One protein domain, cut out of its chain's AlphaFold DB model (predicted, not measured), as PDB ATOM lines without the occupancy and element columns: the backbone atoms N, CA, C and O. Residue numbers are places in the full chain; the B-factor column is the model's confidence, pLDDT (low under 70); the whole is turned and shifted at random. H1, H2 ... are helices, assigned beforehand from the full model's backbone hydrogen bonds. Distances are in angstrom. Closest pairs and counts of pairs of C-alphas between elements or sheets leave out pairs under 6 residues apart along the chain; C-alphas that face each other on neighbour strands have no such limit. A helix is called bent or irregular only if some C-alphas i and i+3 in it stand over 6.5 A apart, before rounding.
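Overview. This is residues 54 to 174 and 186 to 234 of the 323 residues of an uncharacterized protein of Bdellovibrionaceae bacterium (UniProt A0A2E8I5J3). One very long helix, H6, runs the whole length of the domain, and three shorter helices, H1, H5 and H3, pack along it nearly in line with it as a bundle of four, with H5 between H1 and H3. The short helices H2 and H4 lie at the margin of this bundle, a long loop of residues 91 to 116 reaches out to 26 A from the mean of the C-alphas, and residues 186 to 192 stick out at the beginning of H6. The printed part has 170 residues with six named helices, H1 to H6 in order, and no named strand: all helix. It is elongated, spanning 69 by 39 by 24 A, yet only just compact, close to loose, with a radius of gyration of the C-alphas of 18.3 A.

Arrangement. H6, residues 187 to 234, touches H1, residues 60 to 79, with its residues 199 to 217 alone; they run the same way at a shallow tilt of 28 degrees, and the closest C-alphas, of Ser 65 and Val 203, are 5.6 A apart. H6 touches H5, residues 148 to 163, with its residues 200 to 214 alone, opposite ways at a shallow tilt of 25 degrees; the closest C-alphas, of Leu 152 and Phe 211, are 7.2 A apart. H3, residues 117 to 133, touches H6 with residues 117 to 120 alone, opposite ways at a shallow tilt of 10 degrees, closest at the C-alphas of Ser 117 and Ala 226, 5.7 A. H5 touches H1, closest at the C-alphas of Leu 64 and Leu 155, 7.1 A, and H3, closest at those of Trp 131 and Leu 153, 6.5 A, while H1 and H3 are apart. H2, residues 87 to 90, is close to H6 but not clearly touching, with the closest C-alphas, of Ser 87 and Phe 225, 7.0 A apart. H4, residues 140 to 144, and H3 are near each other. Every O i to N i+4 pair is within hydrogen-bond range in H1, H5 and H6, against 11 of 13 in H3 and 0 of 1 in H4, where 1 of 2 O i to N i+3 pairs is; H2 is too short for an i+4 pair.

Along the chain. H6 measures 69.0 A from C-alpha 187 at (37.719, 39.028, -13.764) to C-alpha 234 at (103.537, 22.780, -26.693). H1 begins with C-alpha 60 at (57.610, 46.862, -23.737) and measures 27.7 A, H3 25.1 A and H5 22.5 A. H3 is irregular, C-alphas 118 and 121 being 7.3 A apart.

Size, cuts and confidence. The C-alphas farthest apart, of Ser 186 and Ser 234, are 69.3 A apart. Residues 175 to 185 are not printed, and C-alphas 174 and 186 are 16.0 A apart across this cut. The link from H2 to H3 is long. The mean pLDDT of the printed part is 88.4; residues 54 to 55, 95 to 105, 139 to 142 and 232 to 234 are under 70.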
ATOM      1  N   ARG A  54      59.528  54.330 -25.028       56.22
ATOM      2  CA  ARG A  54      59.242  55.407 -26.004       56.22
ATOM      3  C   ARG A  54      59.822  55.128 -27.400       56.22
ATOM      4  O   ARG A  54      60.298  56.040 -28.075       56.22
ATOM      5  N   GLY A  55      59.876  53.857 -27.786       67.12
ATOM      6  CA  GLY A  55      60.387  53.414 -29.082       67.12
ATOM      7  C   GLY A  55      59.326  53.469 -30.183       67.12
ATOM      8  O   GLY A  55      58.374  54.238 -30.121       67.12
ATOM      9  N   LYS A  56      59.494  52.626 -31.209       70.19
ATOM     10  CA  LYS A  56      58.507  52.442 -32.293       70.19
ATOM     11  C   LYS A  56      57.403  51.428 -31.951       70.19
ATOM     12  O   LYS A  56      56.526  51.204 -32.779       70.19
ATOM     13  N   SER A  57      57.489  50.766 -30.801       80.12
ATOM     14  CA  SER A  57      56.540  49.744 -30.359       80.12
ATOM     15  C   SER A  57      55.371  50.352 -29.580       80.12
ATOM     16  O   SER A  57      55.466  51.456 -29.048       80.12
ATOM     17  N   SER A  58      54.270  49.603 -29.493       85.19
ATOM     18  CA  SER A  58      53.112  49.932 -28.652       85.19
ATOM     19  C   SER A  58      53.381  49.750 -27.157       85.19
ATOM     20  O   SER A  58      52.797  50.453 -26.337       85.19
ATOM     21  N   ASP A  59      54.237  48.790 -26.808       93.25
ATOM     22  CA  ASP A  59      54.500  48.357 -25.438       93.25
ATOM     23  C   ASP A  59      55.878  47.671 -25.326       93.25
ATOM     24  O   ASP A  59      56.536  47.355 -26.330       93.25
ATOM     25  N   SER A  60      56.319  47.461 -24.085       94.62
ATOM     26  CA  SER A  60      57.610  46.862 -23.737       94.62
ATOM     27  C   SER A  60      57.713  45.377 -24.117       94.62
ATOM     28  O   SER A  60      58.803  44.930 -24.476       94.62
ATOM     29  N   ILE A  61      56.615  44.606 -24.073       95.88
ATOM     30  CA  ILE A  61      56.620  43.170 -24.416       95.88
ATOM     31  C   ILE A  61      56.810  43.005 -25.925       95.88
ATOM     32  O   ILE A  61      57.676  42.248 -26.361       95.88
ATOM     33  N   THR A  62      56.049  43.758 -26.721       95.31
ATOM     34  CA  THR A  62      56.139  43.762 -28.184       95.31
ATOM     35  C   THR A  62      57.524  44.202 -28.655       95.31
ATOM     36  O   THR A  62      58.086  43.600 -29.569       95.31
ATOM     37  N   GLU A  63      58.121  45.214 -28.018       94.19
ATOM     38  CA  GLU A  63      59.498  45.611 -28.334       94.19
ATOM     39  C   GLU A  63      60.508  44.518 -28.010       94.19
ATOM     40  O   GLU A  63      61.401  44.243 -28.814       94.19
ATOM     41  N   LEU A  64      60.385  43.898 -26.836       95.75
ATOM     42  CA  LEU A  64      61.277  42.825 -26.433       95.75
ATOM     43  C   LEU A  64      61.170  41.644 -27.405       95.75
ATOM     44  O   LEU A  64      62.197  41.197 -27.904       95.75
ATOM     45  N   SER A  65      59.950  41.215 -27.747       96.44
ATOM     46  CA  SER A  65      59.691  40.179 -28.758       96.44
ATOM     47  C   SER A  65      60.333  40.535 -30.101       96.44
ATOM     48  O   SER A  65      61.072  39.736 -30.673       96.44
ATOM     49  N   ARG A  66      60.155  41.775 -30.574       94.62
ATOM     50  CA  ARG A  66      60.773  42.254 -31.817       94.62
ATOM     51  C   ARG A  66      62.299  42.153 -31.774       94.62
ATOM     52  O   ARG A  66      62.899  41.668 -32.729       94.62
ATOM     53  N   ARG A  67      62.929  42.596 -30.681       94.94
ATOM     54  CA  ARG A  67      64.391  42.542 -30.514       94.94
ATOM     55  C   ARG A  67      64.911  41.107 -30.401       94.94
ATOM     56  O   ARG A  67      65.982  40.823 -30.929       94.94
ATOM     57  N   VAL A  68      64.167  40.216 -29.743       96.88
ATOM     58  CA  VAL A  68      64.482  38.779 -29.682       96.88
ATOM     59  C   VAL A  68      64.412  38.161 -31.075       96.88
ATOM     60  O   VAL A  68      65.344  37.472 -31.470       96.88
ATOM     61  N   ASN A  69      63.385  38.481 -31.862       95.62
ATOM     62  CA  ASN A  69      63.261  38.010 -33.239       95.62
ATOM     63  C   ASN A  69      64.385  38.545 -34.153       95.62
ATOM     64  O   ASN A  69      64.959  37.794 -34.936       95.62
ATOM     65  N   ASP A  70      64.756  39.825 -34.032       93.25
ATOM     66  CA  ASP A  70      65.893  40.388 -34.780       93.25
ATOM     67  C   ASP A  70      67.215  39.673 -34.417       93.25
ATOM     68  O   ASP A  70      68.053  39.396 -35.289       93.25
ATOM     69  N   LEU A  71      67.395  39.320 -33.136       95.19
ATOM     70  CA  LEU A  71      68.528  38.518 -32.682       95.19
ATOM     71  C   LEU A  71      68.468  37.091 -33.243       95.19
ATOM     72  O   LEU A  71      69.476  36.629 -33.767       95.19
ATOM     73  N   ASP A  72      67.323  36.413 -33.188       95.44
ATOM     74  CA  ASP A  72      67.154  35.053 -33.716       95.44
ATOM     75  C   ASP A  72      67.502  34.979 -35.211       95.44
ATOM     76  O   ASP A  72      68.326  34.160 -35.626       95.44
ATOM     77  N   VAL A  73      66.978  35.909 -36.015       92.56
ATOM     78  CA  VAL A  73      67.320  36.031 -37.442       92.56
ATOM     79  C   VAL A  73      68.828  36.221 -37.627       92.56
ATOM     80  O   VAL A  73      69.447  35.568 -38.473       92.56
ATOM     81  N   THR A  74      69.445  37.080 -36.811       92.00
ATOM     82  CA  THR A  74      70.895  37.321 -36.844       92.00
ATOM     83  C   THR A  74      71.688  36.060 -36.495       92.00
ATOM     84  O   THR A  74      72.670  35.743 -37.172       92.00
ATOM     85  N   LEU A  75      71.277  35.325 -35.461       93.12
ATOM     86  CA  LEU A  75      71.947  34.112 -35.005       93.12
ATOM     87  C   LEU A  75      71.831  32.994 -36.041       93.12
ATOM     88  O   LEU A  75      72.855  32.419 -36.408       93.12
ATOM     89  N   ASN A  76      70.634  32.737 -36.567       91.38
ATOM     90  CA  ASN A  76      70.413  31.721 -37.597       91.38
ATOM     91  C   ASN A  76      71.216  32.015 -38.871       91.38
ATOM     92  O   ASN A  76      71.839  31.113 -39.433       91.38
ATOM     93  N   PHE A  77      71.281  33.282 -39.289       88.62
ATOM     94  CA  PHE A  77      72.094  33.683 -40.435       88.62
ATOM     95  C   PHE A  77      73.597  33.504 -40.172       88.62
ATOM     96  O   PHE A  77      74.321  32.968 -41.010       88.62
ATOM     97  N   ARG A  78      74.097  33.954 -39.015       87.12
ATOM     98  CA  ARG A  78      75.545  34.033 -38.772       87.12
ATOM     99  C   ARG A  78      76.153  32.744 -38.269       87.12
ATOM    100  O   ARG A  78      77.234  32.386 -38.729       87.12
ATOM    101  N   ILE A  79      75.499  32.049 -37.346       86.94
ATOM    102  CA  ILE A  79      76.037  30.813 -36.770       86.94
ATOM    103  C   ILE A  79      76.237  29.760 -37.863       86.94
ATOM    104  O   ILE A  79      77.269  29.094 -37.861       86.94
ATOM    105  N   GLY A  80      75.347  29.690 -38.860       81.06
ATOM    106  CA  GLY A  80      75.517  28.801 -40.015       81.06
ATOM    107  C   GLY A  80      76.764  29.090 -40.868       81.06
ATOM    108  O   GLY A  80      77.269  28.196 -41.542       81.06
ATOM    109  N   LEU A  81      77.296  30.315 -40.822       85.69
ATOM    110  CA  LEU A  81      78.474  30.745 -41.587       85.69
ATOM    111  C   LEU A  81      79.777  30.686 -40.772       85.69
ATOM    112  O   LEU A  81      80.877  30.744 -41.336       85.69
ATOM    113  N   LEU A  82      79.682  30.607 -39.444       88.81
ATOM    114  CA  LEU A  82      80.832  30.667 -38.551       88.81
ATOM    115  C   LEU A  82      81.496  29.300 -38.415       88.81
ATOM    116  O   LEU A  82      80.986  28.382 -37.785       88.81
ATOM    117  N   ASN A  83      82.708  29.183 -38.954       86.88
ATOM    118  CA  ASN A  83      83.532  27.997 -38.760       86.88
ATOM    119  C   ASN A  83      84.317  28.101 -37.427       86.88
ATOM    120  O   ASN A  83      85.097  29.052 -37.272       86.88
ATOM    121  N   PRO A  84      84.200  27.132 -36.494       88.06
ATOM    122  CA  PRO A  84      84.950  27.118 -35.228       88.06
ATOM    123  C   PRO A  84      86.479  27.202 -35.395       88.06
ATOM    124  O   PRO A  84      87.189  27.748 -34.547       88.06
ATOM    125  N   VAL A  85      87.007  26.712 -36.523       86.06
ATOM    126  CA  VAL A  85      88.445  26.714 -36.833       86.06
ATOM    127  C   VAL A  85      88.960  28.124 -37.144       86.06
ATOM    128  O   VAL A  85      90.107  28.476 -36.830       86.06
ATOM    129  N   ARG A  86      88.104  28.969 -37.728       88.69
ATOM    130  CA  ARG A  86      88.420  30.346 -38.124       88.69
ATOM    131  C   ARG A  86      88.131  31.310 -36.978       88.69
ATOM    132  O   ARG A  86      87.228  32.135 -37.063       88.69
ATOM    133  N   SER A  87      88.949  31.255 -35.928       87.69
ATOM    134  CA  SER A  87      88.741  32.050 -34.707       87.69
ATOM    135  C   SER A  87      88.536  33.547 -34.954       87.69
ATOM    136  O   SER A  87      87.721  34.164 -34.287       87.69
ATOM    137  N   GLY A  88      89.212  34.129 -35.949       88.38
ATOM    138  CA  GLY A  88      89.050  35.546 -36.286       88.38
ATOM    139  C   GLY A  88      87.632  35.944 -36.714       88.38
ATOM    140  O   GLY A  88      87.266  37.093 -36.519       88.38
ATOM    141  N   ALA A  89      86.826  35.026 -37.259       88.00
ATOM    142  CA  ALA A  89      85.456  35.328 -37.687       88.00
ATOM    143  C   ALA A  89      84.505  35.593 -36.504       88.00
ATOM    144  O   ALA A  89      83.534  36.324 -36.652       88.00
ATOM    145  N   TRP A  90      84.811  35.048 -35.325       92.81
ATOM    146  CA  TRP A  90      83.983  35.162 -34.121       92.81
ATOM    147  C   TRP A  90      84.132  36.508 -33.395       92.81
ATOM    148  O   TRP A  90      83.253  36.903 -32.634       92.81
ATOM    149  N   PHE A  91      85.232  37.216 -33.659       91.94
ATOM    150  CA  PHE A  91      85.574  38.507 -33.051       91.94
ATOM    151  C   PHE A  91      85.423  39.688 -34.011       91.94
ATOM    152  O   PHE A  91      85.722  40.820 -33.645       91.94
ATOM    153  N   ARG A  92      85.034  39.434 -35.263       87.75
ATOM    154  CA  ARG A  92      84.866  40.476 -36.277       87.75
ATOM    155  C   ARG A  92      83.402  40.852 -36.393       87.75
ATOM    156  O   ARG A  92      82.529  39.983 -36.397       87.75
ATOM    157  N   GLU A  93      83.169  42.147 -36.542       85.00
ATOM    158  CA  GLU A  93      81.889  42.659 -37.007       85.00
ATOM    159  C   GLU A  93      81.572  42.071 -38.382       85.00
ATOM    160  O   GLU A  93      82.464  41.878 -39.222       85.00
ATOM    161  N   SER A  94      80.303  41.744 -38.613       77.06
ATOM    162  CA  SER A  94      79.892  41.356 -39.952       77.06
ATOM    163  C   SER A  94      79.904  42.596 -40.833       77.06
ATOM    164  O   SER A  94      79.232  43.580 -40.528       77.06
ATOM    165  N   MET A  95      80.602  42.511 -41.961       68.69
ATOM    166  CA  MET A  95      80.447  43.448 -43.069       68.69
ATOM    167  C   MET A  95      79.083  43.166 -43.705       68.69
ATOM    168  O   MET A  95      79.009  42.493 -44.732       68.69
ATOM    169  N   SER A  96      77.988  43.570 -43.058       59.56
ATOM    170  CA  SER A  96      76.687  43.557 -43.712       59.56
ATOM    171  C   SER A  96      76.791  44.548 -44.868       59.56
ATOM    172  O   SER A  96      76.841  45.765 -44.700       59.56
ATOM    173  N   SER A  97      76.955  44.015 -46.076       52.91
ATOM    174  CA  SER A  97      76.933  44.822 -47.283       52.91
ATOM    175  C   SER A  97      75.564  45.491 -47.327       52.91
ATOM    176  O   SER A  97      74.562  44.796 -47.495       52.91
ATOM    177  N   GLN A  98      75.512  46.819 -47.200       56.31
ATOM    178  CA  GLN A  98      74.273  47.601 -47.332       56.31
ATOM    179  C   GLN A  98      73.526  47.339 -48.660       56.31
ATOM    180  O   GLN A  98      72.375  47.730 -48.802       56.31
ATOM    181  N   ALA A  99      74.166  46.659 -49.619       57.03
ATOM    182  CA  ALA A  99      73.638  46.290 -50.930       57.03
ATOM    183  C   ALA A  99      73.234  44.802 -51.077       57.03
ATOM    184  O   ALA A  99      73.045  44.332 -52.197       57.03
ATOM    185  N   GLY A 100      73.143  44.030 -49.987       62.09
ATOM    186  CA  GLY A 100      72.707  42.627 -50.031       62.09
ATOM    187  C   GLY A 100      71.177  42.462 -49.972       62.09
ATOM    188  O   GLY A 100      70.495  43.334 -49.442       62.09
ATOM    189  N   PRO A 101      70.615  41.328 -50.441       58.97
ATOM    190  CA  PRO A 101      69.172  41.045 -50.365       58.97
ATOM    191  C   PRO A 101      68.676  40.788 -48.931       58.97
ATOM    192  O   PRO A 101      67.475  40.669 -48.695       58.97
ATOM    193  N   PHE A 102      69.592  40.674 -47.967       56.88
ATOM    194  CA  PHE A 102      69.266  40.487 -46.562       56.88
ATOM    195  C   PHE A 102      68.924  41.841 -45.945       56.88
ATOM    196  O   PHE A 102      69.738  42.761 -45.925       56.88
ATOM    197  N   THR A 103      67.688  41.958 -45.463       53.97
ATOM    198  CA  THR A 103      67.134  43.167 -44.845       53.97
ATOM    199  C   THR A 103      68.033  43.736 -43.746       53.97
ATOM    200  O   THR A 103      68.694  42.989 -43.026       53.97
ATOM    201  N   THR A 104      67.943  45.053 -43.544       60.72
ATOM    202  CA  THR A 104      68.562  45.914 -42.508       60.72
ATOM    203  C   THR A 104      68.385  45.478 -41.038       60.72
ATOM    204  O   THR A 104      68.686  46.252 -40.135       60.72
ATOM    205  N   ARG A 105      67.894  44.263 -40.774       69.31
ATOM    206  CA  ARG A 105      67.622  43.705 -39.441       69.31
ATOM    207  C   ARG A 105      68.735  42.810 -38.888       69.31
ATOM    208  O   ARG A 105      68.655  42.418 -37.733       69.31
ATOM    209  N   VAL A 106      69.751  42.472 -39.686       82.44
ATOM    210  CA  VAL A 106      70.877  41.653 -39.205       82.44
ATOM    211  C   VAL A 106      71.842  42.528 -38.417       82.44
ATOM    212  O   VAL A 106      72.385  43.495 -38.958       82.44
ATOM    213  N   LEU A 107      72.076  42.170 -37.158       83.25
ATOM    214  CA  LEU A 107      72.978  42.917 -36.296       83.25
ATOM    215  C   LEU A 107      74.451  42.670 -36.680       83.25
ATOM    216  O   LEU A 107      74.857  41.538 -36.987       83.25
ATOM    217  N   SER A 108      75.251  43.741 -36.689       87.75
ATOM    218  CA  SER A 108      76.622  43.726 -37.214       87.75
ATOM    219  C   SER A 108      77.700  43.381 -36.187       87.75
ATOM    220  O   SER A 108      78.843  43.157 -36.577       87.75
ATOM    221  N   GLU A 109      77.374  43.313 -34.896       89.62
ATOM    222  CA  GLU A 109      78.338  43.183 -33.796       89.62
ATOM    223  C   GLU A 109      79.131  41.871 -33.891       89.62
ATOM    224  O   GLU A 109      78.660  40.889 -34.453       89.62
ATOM    225  N   PRO A 110      80.344  41.744 -33.343       92.00
ATOM    226  CA  PRO A 110      80.988  40.436 -33.249       92.00
ATOM    227  C   PRO A 110      80.190  39.469 -32.353       92.00
ATOM    228  O   PRO A 110      79.387  39.886 -31.519       92.00
ATOM    229  N   VAL A 111      80.424  38.156 -32.478       91.19
ATOM    230  CA  VAL A 111      79.809  37.184 -31.551       91.19
ATOM    231  C   VAL A 111      80.362  37.374 -30.142       91.19
ATOM    232  O   VAL A 111      79.611  37.405 -29.168       91.19
ATOM    233  N   PHE A 112      81.680  37.541 -30.055       91.25
ATOM    234  CA  PHE A 112      82.399  37.805 -28.820       91.25
ATOM    235  C   PHE A 112      83.151  39.123 -28.898       91.25
ATOM    236  O   PHE A 112      83.774  39.425 -29.916       91.25
ATOM    237  N   ALA A 113      83.206  39.842 -27.779       89.62
ATOM    238  CA  ALA A 113      84.254  40.837 -27.606       89.62
ATOM    239  C   ALA A 113      85.636  40.149 -27.470       89.62
ATOM    240  O   ALA A 113      85.697  38.972 -27.102       89.62
ATOM    241  N   PRO A 114      86.753  40.826 -27.786       89.38
ATOM    242  CA  PRO A 114      88.083  40.211 -27.783       89.38
ATOM    243  C   PRO A 114      88.534  39.674 -26.413       89.38
ATOM    244  O   PRO A 114      88.753  40.438 -25.483       89.38
ATOM    245  N   PHE A 115      88.795  38.371 -26.290       89.75
ATOM    246  CA  PHE A 115      89.283  37.777 -25.038       89.75
ATOM    247  C   PHE A 115      90.422  36.775 -25.253       89.75
ATOM    248  O   PHE A 115      90.623  36.237 -26.345       89.75
ATOM    249  N   GLU A 116      91.154  36.494 -24.176       89.50
ATOM    250  CA  GLU A 116      92.284  35.569 -24.168       89.50
ATOM    251  C   GLU A 116      91.861  34.132 -23.843       89.50
ATOM    252  O   GLU A 116      90.976  33.884 -23.030       89.50
ATOM    253  N   SER A 117      92.552  33.138 -24.405       89.62
ATOM    254  CA  SER A 117      92.169  31.719 -24.229       89.62
ATOM    255  C   SER A 117      92.087  31.222 -22.784       89.62
ATOM    256  O   SER A 117      91.265  30.361 -22.489       89.62
ATOM    257  N   HIS A 118      92.896  31.764 -21.871       89.19
ATOM    258  CA  HIS A 118      92.855  31.377 -20.460       89.19
ATOM    259  C   HIS A 118      91.585  31.885 -19.751       89.19
ATOM    260  O   HIS A 118      91.253  31.411 -18.671       89.19
ATOM    261  N   GLN A 119      90.859  32.827 -20.363       90.56
ATOM    262  CA  GLN A 119      89.626  33.409 -19.831       90.56
ATOM    263  C   GLN A 119      88.376  32.612 -20.227       90.56
ATOM    264  O   GLN A 119      87.309  32.877 -19.680       90.56
ATOM    265  N   VAL A 120      88.487  31.627 -21.131       91.75
ATOM    266  CA  VAL A 120      87.350  30.852 -21.671       91.75
ATOM    267  C   VAL A 120      86.474  30.262 -20.566       91.75
ATOM    268  O   VAL A 120      85.258  30.430 -20.595       91.75
ATOM    269  N   GLU A 121      87.074  29.598 -19.578       92.88
ATOM    270  CA  GLU A 121      86.308  28.944 -18.511       92.88
ATOM    271  C   GLU A 121      85.635  29.967 -17.587       92.88
ATOM    272  O   GLU A 121      84.471  29.821 -17.212       92.88
ATOM    273  N   GLY A 122      86.331  31.068 -17.288       91.94
ATOM    274  CA  GLY A 122      85.740  32.202 -16.582       91.94
ATOM    275  C   GLY A 122      84.535  32.760 -17.340       91.94
ATOM    276  O   GLY A 122      83.475  32.954 -16.753       91.94
ATOM    277  N   MET A 123      84.650  32.940 -18.655       90.81
ATOM    278  CA  MET A 123      83.557  33.436 -19.492       90.81
ATOM    279  C   MET A 123      82.359  32.492 -19.524       90.81
ATOM    280  O   MET A 123      81.238  32.960 -19.333       90.81
ATOM    281  N   LYS A 124      82.577  31.181 -19.704       94.00
ATOM    282  CA  LYS A 124      81.507  30.169 -19.656       94.00
ATOM    283  C   LYS A 124      80.703  30.287 -18.358       94.00
ATOM    284  O   LYS A 124      79.473  30.348 -18.383       94.00
ATOM    285  N   ASN A 125      81.406  30.370 -17.230       94.00
ATOM    286  CA  ASN A 125      80.786  30.461 -15.914       94.00
ATOM    287  C   ASN A 125      80.038  31.777 -15.715       94.00
ATOM    288  O   ASN A 125      78.900  31.765 -15.246       94.00
ATOM    289  N   ILE A 126      80.633  32.907 -16.104       93.12
ATOM    290  CA  ILE A 126      79.981  34.204 -15.931       93.12
ATOM    291  C   ILE A 126      78.741  34.317 -16.830       93.12
ATOM    292  O   ILE A 126      77.706  34.760 -16.348       93.12
ATOM    293  N   ILE A 127      78.798  33.871 -18.091       94.44
ATOM    294  CA  ILE A 127      77.638  33.890 -18.999       94.44
ATOM    295  C   ILE A 127      76.478  33.080 -18.408       94.44
ATOM    296  O   ILE A 127      75.369  33.598 -18.314       94.44
ATOM    297  N   ARG A 128      76.729  31.849 -17.938       95.75
ATOM    298  CA  ARG A 128      75.696  31.018 -17.289       95.75
ATOM    299  C   ARG A 128      75.130  31.666 -16.031       95.75
ATOM    300  O   ARG A 128      73.920  31.667 -15.833       95.75
ATOM    301  N   GLN A 129      75.988  32.222 -15.178       95.19
ATOM    302  CA  GLN A 129      75.540  32.904 -13.964       95.19
ATOM    303  C   GLN A 129      74.684  34.135 -14.283       95.19
ATOM    304  O   GLN A 129      73.645  34.330 -13.657       95.19
ATOM    305  N   SER A 130      75.102  34.962 -15.243       94.81
ATOM    306  CA  SER A 130      74.348  36.148 -15.664       94.81
ATOM    307  C   SER A 130      73.011  35.763 -16.295       94.81
ATOM    308  O   SER A 130      71.998  36.386 -15.993       94.81
ATOM    309  N   TRP A 131      72.985  34.694 -17.097       96.62
ATOM    310  CA  TRP A 131      71.753  34.149 -17.664       96.62
ATOM    311  C   TRP A 131      70.767  33.702 -16.581       96.62
ATOM    312  O   TRP A 131      69.649  34.203 -16.516       96.62
ATOM    313  N   ASN A 132      71.214  32.826 -15.677       96.12
ATOM    314  CA  ASN A 132      70.361  32.233 -14.645       96.12
ATOM    315  C   ASN A 132      69.892  33.247 -13.596       96.12
ATOM    316  O   ASN A 132      68.839  33.073 -12.999       96.12
ATOM    317  N   SER A 133      70.693  34.278 -13.322       95.44
ATOM    318  CA  SER A 133      70.340  35.292 -12.323       95.44
ATOM    319  C   SER A 133      69.499  36.437 -12.879       95.44
ATOM    320  O   SER A 133      69.017  37.252 -12.089       95.44
ATOM    321  N   GLY A 134      69.396  36.568 -14.207       93.62
ATOM    322  CA  GLY A 134      68.759  37.732 -14.822       93.62
ATOM    323  C   GLY A 134      69.531  39.039 -14.666       93.62
ATOM    324  O   GLY A 134      69.059  40.099 -15.072       93.62
ATOM    325  N   LYS A 135      70.697  38.995 -14.018       92.25
ATOM    326  CA  LYS A 135      71.500  40.165 -13.683       92.25
ATOM    327  C   LYS A 135      72.764  40.138 -14.510       92.25
ATOM    328  O   LYS A 135      73.566  39.207 -14.421       92.25
ATOM    329  N   MET A 136      72.991  41.210 -15.256       85.81
ATOM    330  CA  MET A 136      74.260  41.402 -15.929       85.81
ATOM    331  C   MET A 136      75.316  41.792 -14.891       85.81
ATOM    332  O   MET A 136      75.424  42.946 -14.478       85.81
ATOM    333  N   LYS A 137      76.109  40.817 -14.431       79.38
ATOM    334  CA  LYS A 137      77.373  41.140 -13.754       79.38
ATOM    335  C   LYS A 137      78.249  41.875 -14.760       79.38
ATOM    336  O   LYS A 137      78.245  41.490 -15.921       79.38
ATOM    337  N   MET A 138      79.001  42.892 -14.340       70.94
ATOM    338  CA  MET A 138      79.965  43.568 -15.217       70.94
ATOM    339  C   MET A 138      80.911  42.534 -15.829       70.94
ATOM    340  O   MET A 138      81.793  41.999 -15.156       70.94
ATOM    341  N   LEU A 139      80.676  42.206 -17.097       67.81
ATOM    342  CA  LEU A 139      81.448  41.204 -17.809       67.81
ATOM    343  C   LEU A 139      82.797  41.827 -18.165       67.81
ATOM    344  O   LEU A 139      82.847  43.012 -18.493       67.81
ATOM    345  N   PRO A 140      83.895  41.059 -18.187       67.69
ATOM    346  CA  PRO A 140      85.169  41.556 -18.710       67.69
ATOM    347  C   PRO A 140      85.025  42.173 -20.114       67.69
ATOM    348  O   PRO A 140      85.738  43.112 -20.460       67.69
ATOM    349  N   PHE A 141      84.048  41.684 -20.885       67.56
ATOM    350  CA  PHE A 141      83.742  42.132 -22.235       67.56
ATOM    351  C   PHE A 141      82.846  43.376 -22.339       67.56
ATOM    352  O   PHE A 141      82.842  43.985 -23.402       67.56
ATOM    353  N   THR A 142      82.170  43.854 -21.279       67.06
ATOM    354  CA  THR A 142      81.403  45.123 -21.383       67.06
ATOM    355  C   THR A 142      82.309  46.321 -21.666       67.06
ATOM    356  O   THR A 142      81.885  47.294 -22.278       67.06
ATOM    357  N   LYS A 143      83.588  46.242 -21.273       74.56
ATOM    358  CA  LYS A 143      84.598  47.270 -21.567       74.56
ATOM    359  C   LYS A 143      85.126  47.223 -23.002       74.56
ATOM    360  O   LYS A 143      85.822  48.143 -23.414       74.56
ATOM    361  N   GLN A 144      84.863  46.143 -23.730       77.25
ATOM    362  CA  GLN A 144      85.519  45.834 -25.001       77.25
ATOM    363  C   GLN A 144      84.625  46.070 -26.224       77.25
ATOM    364  O   GLN A 144      85.069  45.842 -27.346       77.25
ATOM    365  N   GLY A 145      83.397  46.548 -26.011       83.75
ATOM    366  CA  GLY A 145      82.453  46.897 -27.068       83.75
ATOM    367  C   GLY A 145      81.244  45.958 -27.150       83.75
ATOM    368  O   GLY A 145      81.146  44.985 -26.395       83.75
ATOM    369  N   PRO A 146      80.296  46.271 -28.047       88.31
ATOM    370  CA  PRO A 146      79.083  45.486 -28.226       88.31
ATOM    371  C   PRO A 146      79.400  44.123 -28.864       88.31
ATOM    372  O   PRO A 146      80.313  43.994 -29.677       88.31
ATOM    373  N   CYS A 147      78.659  43.086 -28.478       93.19
ATOM    374  CA  CYS A 147      78.744  41.748 -29.068       93.19
ATOM    375  C   CYS A 147      77.423  40.995 -28.881       93.19
ATOM    376  O   CYS A 147      76.657  41.321 -27.973       93.19
ATOM    377  N   LEU A 148      77.174  39.952 -29.679       94.25
ATOM    378  CA  LEU A 148      75.903  39.214 -29.641       94.25
ATOM    379  C   LEU A 148      75.616  38.584 -28.270       94.25
ATOM    380  O   LEU A 148      74.469  38.570 -27.832       94.25
ATOM    381  N   TRP A 149      76.644  38.104 -27.561       94.94
ATOM    382  CA  TRP A 149      76.478  37.616 -26.186       94.94
ATOM    383  C   TRP A 149      76.029  38.709 -25.218       94.94
ATOM    384  O   TRP A 149      75.208  38.443 -24.342       94.94
ATOM    385  N   LEU A 150      76.557  39.926 -25.362       93.88
ATOM    386  CA  LEU A 150      76.145  41.057 -24.538       93.88
ATOM    387  C   LEU A 150      74.693  41.429 -24.838       93.88
ATOM    388  O   LEU A 150      73.894  41.493 -23.912       93.88
ATOM    389  N   THR A 151      74.333  41.558 -26.118       94.81
ATOM    390  CA  THR A 151      72.956  41.835 -26.548       94.81
ATOM    391  C   THR A 151      71.975  40.801 -25.997       94.81
ATOM    392  O   THR A 151      70.940  41.161 -25.448       94.81
ATOM    393  N   LEU A 152      72.311  39.512 -26.079       96.56
ATOM    394  CA  LEU A 152      71.479  38.435 -25.545       96.56
ATOM    395  C   LEU A 152      71.273  38.560 -24.022       96.56
ATOM    396  O   LEU A 152      70.160  38.380 -23.525       96.56
ATOM    397  N   LEU A 153      72.331  38.881 -23.270       95.94
ATOM    398  CA  LEU A 153      72.256  39.062 -21.817       95.94
ATOM    399  C   LEU A 153      71.477  40.323 -21.423       95.94
ATOM    400  O   LEU A 153      70.722  40.282 -20.454       95.94
ATOM    401  N   GLU A 154      71.611  41.410 -22.183       95.06
ATOM    402  CA  GLU A 154      70.812  42.626 -22.014       95.06
ATOM    403  C   GLU A 154      69.324  42.351 -22.246       95.06
ATOM    404  O   GLU A 154      68.495  42.795 -21.458       95.06
ATOM    405  N   LEU A 155      68.969  41.569 -23.274       96.62
ATOM    406  CA  LEU A 155      67.577  41.174 -23.514       96.62
ATOM    407  C   LEU A 155      67.017  40.325 -22.367       96.62
ATOM    408  O   LEU A 155      65.880  40.541 -21.957       96.62
ATOM    409  N   ASN A 156      67.812  39.416 -21.797       97.62
ATOM    410  CA  ASN A 156      67.403  38.640 -20.622       97.62
ATOM    411  C   ASN A 156      67.238  39.510 -19.371       97.62
ATOM    412  O   ASN A 156      66.308  39.299 -18.598       97.62
ATOM    413  N   GLN A 157      68.085  40.525 -19.196       96.06
ATOM    414  CA  GLN A 157      67.906  41.513 -18.135       96.06
ATOM    415  C   GLN A 157      66.645  42.361 -18.353       96.06
ATOM    416  O   GLN A 157      65.911  42.612 -17.397       96.06
ATOM    417  N   CYS A 158      66.366  42.790 -19.589       95.56
ATOM    418  CA  CYS A 158      65.125  43.485 -19.931       95.56
ATOM    419  C   CYS A 158      63.904  42.610 -19.636       95.56
ATOM    420  O   CYS A 158      62.948  43.098 -19.041       95.56
ATOM    421  N   TRP A 159      63.951  41.327 -20.003       97.12
ATOM    422  CA  TRP A 159      62.898  40.366 -19.691       97.12
ATOM    423  C   TRP A 159      62.673  40.240 -18.176       97.12
ATOM    424  O   TRP A 159      61.542  40.358 -17.714       97.12
ATOM    425  N   GLU A 160      63.735  40.097 -17.379       96.56
ATOM    426  CA  GLU A 160      63.627  40.006 -15.913       96.56
ATOM    427  C   GLU A 160      63.137  41.296 -15.251       96.56
ATOM    428  O   GLU A 160      62.404  41.250 -14.265       96.56
ATOM    429  N   SER A 161      63.518  42.454 -15.793       94.81
ATOM    430  CA  SER A 161      62.988  43.744 -15.348       94.81
ATOM    431  C   SER A 161      61.507  43.893 -15.686       94.81
ATOM    432  O   SER A 161      60.774  44.507 -14.925       94.81
ATOM    433  N   LEU A 162      61.068  43.350 -16.823       95.62
ATOM    434  CA  LEU A 162      59.675  43.390 -17.252       95.62
ATOM    435  C   LEU A 162      58.807  42.447 -16.414       95.62
ATOM    436  O   LEU A 162      57.688  42.796 -16.054       95.62
ATOM    437  N   ALA A 163      59.340  41.272 -16.077       96.69
ATOM    438  CA  ALA A 163      58.665  40.262 -15.274       96.69
ATOM    439  C   ALA A 163      58.441  40.690 -13.812       96.69
ATOM    440  O   ALA A 163      57.524  40.188 -13.167       96.69
ATOM    441  N   LYS A 164      59.247  41.616 -13.276       96.00
ATOM    442  CA  LYS A 164      59.184  42.060 -11.875       96.00
ATOM    443  C   LYS A 164      58.590  43.451 -11.749       96.00
ATOM    444  O   LYS A 164      59.090  44.391 -12.357       96.00
ATOM    445  N   LEU A 165      57.571  43.601 -10.909       95.19
ATOM    446  CA  LEU A 165      57.036  44.918 -10.577       95.19
ATOM    447  C   LEU A 165      57.909  45.650  -9.550       95.19
ATOM    448  O   LEU A 165      58.523  45.043  -8.670       95.19
ATOM    449  N   ASP A 166      57.931  46.977  -9.651       92.56
ATOM    450  CA  ASP A 166      58.570  47.839  -8.660       92.56
ATOM    451  C   ASP A 166      57.830  47.821  -7.313       92.56
ATOM    452  O   ASP A 166      56.691  47.362  -7.193       92.56
ATOM    453  N   SER A 167      58.482  48.357  -6.276       92.56
ATOM    454  CA  SER A 167      57.866  48.562  -4.959       92.56
ATOM    455  C   SER A 167      56.534  49.321  -5.087       92.56
ATOM    456  O   SER A 167      56.492  50.326  -5.802       92.56
ATOM    457  N   PRO A 168      55.456  48.894  -4.400       94.56
ATOM    458  CA  PRO A 168      55.401  47.863  -3.351       94.56
ATOM    459  C   PRO A 168      55.146  46.423  -3.843       94.56
ATOM    460  O   PRO A 168      54.966  45.522  -3.027       94.56
ATOM    461  N   TRP A 169      55.147  46.170  -5.151       95.50
ATOM    462  CA  TRP A 169      54.682  44.916  -5.762       95.50
ATOM    463  C   TRP A 169      55.808  43.943  -6.139       95.50
ATOM    464  O   TRP A 169      55.623  43.081  -6.986       95.50
ATOM    465  N   GLN A 170      56.968  44.034  -5.489       94.75
ATOM    466  CA  GLN A 170      58.181  43.262  -5.827       94.75
ATOM    467  C   GLN A 170      58.005  41.737  -5.763       94.75
ATOM    468  O   GLN A 170      58.744  41.000  -6.412       94.75
ATOM    469  N   ASN A 171      57.036  41.271  -4.974       93.94
ATOM    470  CA  ASN A 171      56.701  39.854  -4.848       93.94
ATOM    471  C   ASN A 171      55.742  39.370  -5.948       93.94
ATOM    472  O   ASN A 171      55.510  38.171  -6.060       93.94
ATOM    473  N   PHE A 172      55.169  40.283  -6.736       95.50
ATOM    474  CA  PHE A 172      54.274  39.963  -7.837       95.50
ATOM    475  C   PHE A 172      55.063  39.865  -9.142       95.50
ATOM    476  O   PHE A 172      55.661  40.842  -9.605       95.50
ATOM    477  N   ARG A 173      55.059  38.670  -9.732       96.75
ATOM    478  CA  ARG A 173      55.762  38.351 -10.972       96.75
ATOM    479  C   ARG A 173      54.778  38.183 -12.124       96.75
ATOM    480  O   ARG A 173      53.834  37.407 -12.026       96.75
ATOM    481  N   LEU A 174      55.008  38.890 -13.229       96.81
ATOM    482  CA  LEU A 174      54.132  38.851 -14.405       96.81
ATOM    483  C   LEU A 174      54.268  37.557 -15.219       96.81
ATOM    484  O   LEU A 174      53.395  37.256 -16.021       96.81
ATOM    485  N   SER A 186      39.596  40.885  -9.889       89.44
ATOM    486  CA  SER A 186      38.727  41.428 -10.920       89.44
ATOM    487  C   SER A 186      38.818  40.509 -12.134       89.44
ATOM    488  O   SER A 186      39.919  40.348 -12.664       89.44
ATOM    489  N   PRO A 187      37.697  39.955 -12.631       89.62
ATOM    490  CA  PRO A 187      37.719  39.028 -13.764       89.62
ATOM    491  C   PRO A 187      38.426  39.608 -14.995       89.62
ATOM    492  O   PRO A 187      39.170  38.924 -15.689       89.62
ATOM    493  N   TYR A 188      38.243  40.905 -15.253       91.62
ATOM    494  CA  TYR A 188      38.881  41.575 -16.387       91.62
ATOM    495  C   TYR A 188      40.381  41.778 -16.183       91.62
ATOM    496  O   TYR A 188      41.148  41.651 -17.139       91.62
ATOM    497  N   LEU A 189      40.807  42.079 -14.952       93.19
ATOM    498  CA  LEU A 189      42.225  42.212 -14.635       93.19
ATOM    499  C   LEU A 189      42.929  40.856 -14.725       93.19
ATOM    500  O   LEU A 189      44.025  40.786 -15.269       93.19
ATOM    501  N   GLU A 190      42.288  39.785 -14.264       94.06
ATOM    502  CA  GLU A 190      42.797  38.417 -14.382       94.06
ATOM    503  C   GLU A 190      42.965  38.002 -15.845       94.06
ATOM    504  O   GLU A 190      44.042  37.555 -16.231       94.06
ATOM    505  N   ILE A 191      41.949  38.229 -16.687       95.25
ATOM    506  CA  ILE A 191      42.038  37.961 -18.133       95.25
ATOM    507  C   ILE A 191      43.187  38.760 -18.761       95.25
ATOM    508  O   ILE A 191      43.962  38.226 -19.558       95.25
ATOM    509  N   TYR A 192      43.312  40.042 -18.413       96.38
ATOM    510  CA  TYR A 192      44.393  40.888 -18.913       96.38
ATOM    511  C   TYR A 192      45.770  40.361 -18.490       96.38
ATOM    512  O   TYR A 192      46.647  40.184 -19.337       96.38
ATOM    513  N   LEU A 193      45.955  40.066 -17.204       97.00
ATOM    514  CA  LEU A 193      47.224  39.586 -16.665       97.00
ATOM    515  C   LEU A 193      47.589  38.200 -17.187       97.00
ATOM    516  O   LEU A 193      48.759  37.961 -17.457       97.00
ATOM    517  N   HIS A 194      46.615  37.324 -17.423       96.81
ATOM    518  CA  HIS A 194      46.862  36.030 -18.054       96.81
ATOM    519  C   HIS A 194      47.378  36.177 -19.496       96.81
ATOM    520  O   HIS A 194      48.291  35.467 -19.922       96.81
ATOM    521  N   ASN A 195      46.856  37.145 -20.256       97.00
ATOM    522  CA  ASN A 195      47.393  37.458 -21.583       97.00
ATOM    523  C   ASN A 195      48.818  38.024 -21.506       97.00
ATOM    524  O   ASN A 195      49.675  37.649 -22.310       97.00
ATOM    525  N   VAL A 196      49.088  38.899 -20.533       97.31
ATOM    526  CA  VAL A 196      50.436  39.426 -20.268       97.31
ATOM    527  C   VAL A 196      51.404  38.291 -19.925       97.31
ATOM    528  O   VAL A 196      52.462  38.193 -20.543       97.31
ATOM    529  N   GLU A 197      51.019  37.398 -19.014       97.81
ATOM    530  CA  GLU A 197      51.789  36.223 -18.601       97.81
ATOM    531  C   GLU A 197      52.137  35.338 -19.797       97.81
ATOM    532  O   GLU A 197      53.307  35.017 -20.024       97.81
ATOM    533  N   LYS A 198      51.134  34.993 -20.612       97.88
ATOM    534  CA  LYS A 198      51.319  34.195 -21.825       97.88
ATOM    535  C   LYS A 198      52.341  34.830 -22.769       97.88
ATOM    536  O   LYS A 198      53.222  34.132 -23.271       97.88
ATOM    537  N   ASN A 199      52.247  36.139 -22.997       97.50
ATOM    538  CA  ASN A 199      53.155  36.841 -23.900       97.50
ATOM    539  C   ASN A 199      54.582  36.909 -23.333       97.50
ATOM    540  O   ASN A 199      55.537  36.613 -24.049       97.50
ATOM    541  N   ILE A 200      54.744  37.220 -22.043       97.38
ATOM    542  CA  ILE A 200      56.056  37.251 -21.377       97.38
ATOM    543  C   ILE A 200      56.716  35.865 -21.403       97.38
ATOM    544  O   ILE A 200      57.913  35.767 -21.692       97.38
ATOM    545  N   LYS A 201      55.951  34.792 -21.160       97.88
ATOM    546  CA  LYS A 201      56.434  33.407 -21.271       97.88
ATOM    547  C   LYS A 201      56.838  33.055 -22.698       97.88
ATOM    548  O   LYS A 201      57.898  32.467 -22.886       97.88
ATOM    549  N   SER A 202      56.043  33.439 -23.698       98.00
ATOM    550  CA  SER A 202      56.377  33.207 -25.112       98.00
ATOM    551  C   SER A 202      57.721  33.837 -25.475       98.00
ATOM    552  O   SER A 202      58.604  33.161 -25.999       98.00
ATOM    553  N   VAL A 203      57.919  35.105 -25.102       98.12
ATOM    554  CA  VAL A 203      59.183  35.816 -25.337       98.12
ATOM    555  C   VAL A 203      60.347  35.146 -24.605       98.12
ATOM    556  O   VAL A 203      61.444  35.058 -25.155       98.12
ATOM    557  N   LYS A 204      60.127  34.624 -23.387       98.12
ATOM    558  CA  LYS A 204      61.163  33.880 -22.656       98.12
ATOM    559  C   LYS A 204      61.589  32.613 -23.390       98.12
ATOM    560  O   LYS A 204      62.784  32.364 -23.504       98.12
ATOM    561  N   VAL A 205      60.634  31.847 -23.917       98.31
ATOM    562  CA  VAL A 205      60.910  30.616 -24.675       98.31
ATOM    563  C   VAL A 205      61.756  30.913 -25.918       98.31
ATOM    564  O   VAL A 205      62.747  30.226 -26.164       98.31
ATOM    565  N   GLU A 206      61.416  31.959 -26.672       98.25
ATOM    566  CA  GLU A 206      62.187  32.400 -27.846       98.25
ATOM    567  C   GLU A 206      63.604  32.857 -27.464       98.25
ATOM    568  O   GLU A 206      64.598  32.504 -28.107       98.25
ATOM    569  N   LEU A 207      63.716  33.605 -26.368       98.12
ATOM    570  CA  LEU A 207      64.985  34.088 -25.842       98.12
ATOM    571  C   LEU A 207      65.879  32.934 -25.334       98.12
ATOM    572  O   LEU A 207      67.088  32.929 -25.588       98.12
ATOM    573  N   ASP A 208      65.300  31.918 -24.690       98.44
ATOM    574  CA  ASP A 208      65.986  30.683 -24.290       98.44
ATOM    575  C   ASP A 208      66.448  29.864 -25.503       98.44
ATOM    576  O   ASP A 208      67.547  29.299 -25.489       98.44
ATOM    577  N   ALA A 209      65.668  29.837 -26.587       98.19
ATOM    578  CA  ALA A 209      66.086  29.215 -27.840       98.19
ATOM    579  C   ALA A 209      67.325  29.915 -28.431       98.19
ATOM    580  O   ALA A 209      68.305  29.238 -28.761       98.19
ATOM    581  N   CYS A 210      67.337  31.255 -28.461       98.00
ATOM    582  CA  CYS A 210      68.497  32.048 -28.887       98.00
ATOM    583  C   CYS A 210      69.742  31.738 -28.043       98.00
ATOM    584  O   CYS A 210      70.835  31.537 -28.582       98.00
ATOM    585  N   PHE A 211      69.583  31.658 -26.717       98.19
ATOM    586  CA  PHE A 211      70.676  31.305 -25.813       98.19
ATOM    587  C   PHE A 211      71.229  29.918 -26.087       98.19
ATOM    588  O   PHE A 211      72.441  29.768 -26.217       98.19
ATOM    589  N   ASN A 212      70.369  28.911 -26.214       97.81
ATOM    590  CA  ASN A 212      70.805  27.543 -26.465       97.81
ATOM    591  C   ASN A 212      71.527  27.412 -27.811       97.81
ATOM    592  O   ASN A 212      72.568  26.752 -27.890       97.81
ATOM    593  N   LEU A 213      71.019  28.083 -28.850       96.56
ATOM    594  CA  LEU A 213      71.645  28.122 -30.168       96.56
ATOM    595  C   LEU A 213      73.051  28.737 -30.095       96.56
ATOM    596  O   LEU A 213      74.031  28.114 -30.519       96.56
ATOM    597  N   LEU A 214      73.167  29.929 -29.504       96.44
ATOM    598  CA  LEU A 214      74.442  30.631 -29.388       96.44
ATOM    599  C   LEU A 214      75.417  29.904 -28.451       96.44
ATOM    600  O   LEU A 214      76.613  29.831 -28.746       96.44
ATOM    601  N   TRP A 215      74.924  29.323 -27.356       97.25
ATOM    602  CA  TRP A 215      75.709  28.535 -26.404       97.25
ATOM    603  C   TRP A 215      76.320  27.299 -27.058       97.25
ATOM    604  O   TRP A 215      77.512  27.034 -26.879       97.25
ATOM    605  N   LYS A 216      75.528  26.554 -27.836       96.06
ATOM    606  CA  LYS A 216      75.995  25.368 -28.560       96.06
ATOM    607  C   LYS A 216      77.123  25.727 -29.528       96.06
ATOM    608  O   LYS A 216      78.212  25.167 -29.423       96.06
ATOM    609  N   ALA A 217      76.895  26.719 -30.390       95.00
ATOM    610  CA  ALA A 217      77.894  27.183 -31.351       95.00
ATOM    611  C   ALA A 217      79.174  27.684 -30.655       95.00
ATOM    612  O   ALA A 217      80.295  27.335 -31.028       95.00
ATOM    613  N   SER A 218      79.006  28.464 -29.587       95.44
ATOM    614  CA  SER A 218      80.105  28.988 -28.773       95.44
ATOM    615  C   SER A 218      80.912  27.889 -28.086       95.44
ATOM    616  O   SER A 218      82.129  28.011 -27.972       95.44
ATOM    617  N   SER A 219      80.263  26.804 -27.657       95.19
ATOM    618  CA  SER A 219      80.920  25.657 -27.019       95.19
ATOM    619  C   SER A 219      81.904  24.969 -27.956       95.19
ATOM    620  O   SER A 219      83.061  24.774 -27.584       95.19
ATOM    621  N   GLU A 220      81.490  24.712 -29.195       93.44
ATOM    622  CA  GLU A 220      82.366  24.146 -30.225       93.44
ATOM    623  C   GLU A 220      83.566  25.060 -30.510       93.44
ATOM    624  O   GLU A 220      84.714  24.606 -30.602       93.44
ATOM    625  N   PHE A 221      83.320  26.370 -30.593       94.50
ATOM    626  CA  PHE A 221      84.375  27.363 -30.759       94.50
ATOM    627  C   PHE A 221      85.355  27.386 -29.583       94.50
ATOM    628  O   PHE A 221      86.565  27.328 -29.806       94.50
ATOM    629  N   TRP A 222      84.867  27.460 -28.345       94.81
ATOM    630  CA  TRP A 222      85.700  27.515 -27.144       94.81
ATOM    631  C   TRP A 222      86.608  26.295 -27.025       94.81
ATOM    632  O   TRP A 222      87.794  26.446 -26.726       94.81
ATOM    633  N   ASP A 223      86.085  25.104 -27.313       91.75
ATOM    634  CA  ASP A 223      86.856  23.866 -27.248       91.75
ATOM    635  C   ASP A 223      87.984  23.857 -28.289       91.75
ATOM    636  O   ASP A 223      89.118  23.468 -27.988       91.75
ATOM    637  N   HIS A 224      87.719  24.349 -29.503       90.31
ATOM    638  CA  HIS A 224      88.749  24.511 -30.527       90.31
ATOM    639  C   HIS A 224      89.763  25.614 -30.166       90.31
ATOM    640  O   HIS A 224      90.977  25.434 -30.314       90.31
ATOM    641  N   PHE A 225      89.285  26.751 -29.658       91.06
ATOM    642  CA  PHE A 225      90.101  27.904 -29.287       91.06
ATOM    643  C   PHE A 225      91.074  27.576 -28.147       91.06
ATOM    644  O   PHE A 225      92.263  27.892 -28.243       91.06
ATOM    645  N   ALA A 226      90.608  26.857 -27.122       88.44
ATOM    646  CA  ALA A 226      91.438  26.373 -26.021       88.44
ATOM    647  C   ALA A 226      92.484  25.348 -26.501       88.44
ATOM    648  O   ALA A 226      93.674  25.484 -26.198       88.44
ATOM    649  N   LYS A 227      92.079  24.365 -27.323       87.38
ATOM    650  CA  LYS A 227      92.998  23.356 -27.885       87.38
ATOM    651  C   LYS A 227      94.118  23.996 -28.705       87.38
ATOM    652  O   LYS A 227      95.286  23.669 -28.499       87.38
ATOM    653  N   LYS A 228      93.801  24.941 -29.597       83.62
ATOM    654  CA  LYS A 228      94.788  25.606 -30.467       83.62
ATOM    655  C   LYS A 228      95.899  26.303 -29.678       83.62
ATOM    656  O   LYS A 228      97.055  26.274 -30.103       83.62
ATOM    657  N   ASN A 229      95.577  26.900 -28.532       74.69
ATOM    658  CA  ASN A 229      96.584  27.555 -27.703       74.69
ATOM    659  C   ASN A 229      97.417  26.569 -26.879       74.69
ATOM    660  O   ASN A 229      98.620  26.787 -26.761       74.69
ATOM    661  N   ASN A 230      96.845  25.438 -26.453       76.06
ATOM    662  CA  ASN A 230      97.618  24.338 -25.862       76.06
ATOM    663  C   ASN A 230      98.599  23.709 -26.869       76.06
ATOM    664  O   ASN A 230      99.733  23.383 -26.521       76.06
ATOM    665  N   TYR A 231      98.212  23.601 -28.145       70.56
ATOM    666  CA  TYR A 231      99.135  23.188 -29.208       70.56
ATOM    667  C   TYR A 231     100.217  24.233 -29.489       70.56
ATOM    668  O   TYR A 231     101.350  23.876 -29.788       70.56
ATOM    669  N   ARG A 232      99.915  25.532 -29.395       64.69
ATOM    670  CA  ARG A 232     100.931  26.583 -29.580       64.69
ATOM    671  C   ARG A 232     101.904  26.670 -28.409       64.69
ATOM    672  O   ARG A 232     103.082  26.932 -28.646       64.69
ATOM    673  N   SER A 233     101.457  26.446 -27.176       61.47
ATOM    674  CA  SER A 233     102.343  26.391 -26.013       61.47
ATOM    675  C   SER A 233     103.231  25.142 -26.044       61.47
ATOM    676  O   SER A 233     104.428  25.261 -25.787       61.47
ATOM    677  N   SER A 234     102.715  23.984 -26.479       61.22
ATOM    678  CA  SER A 234     103.537  22.780 -26.693       61.22
ATOM    679  C   SER A 234     104.452  22.878 -27.925       61.22
ATOM    680  O   SER A 234     105.586  22.400 -27.907       61.22
TER     681      SER A 234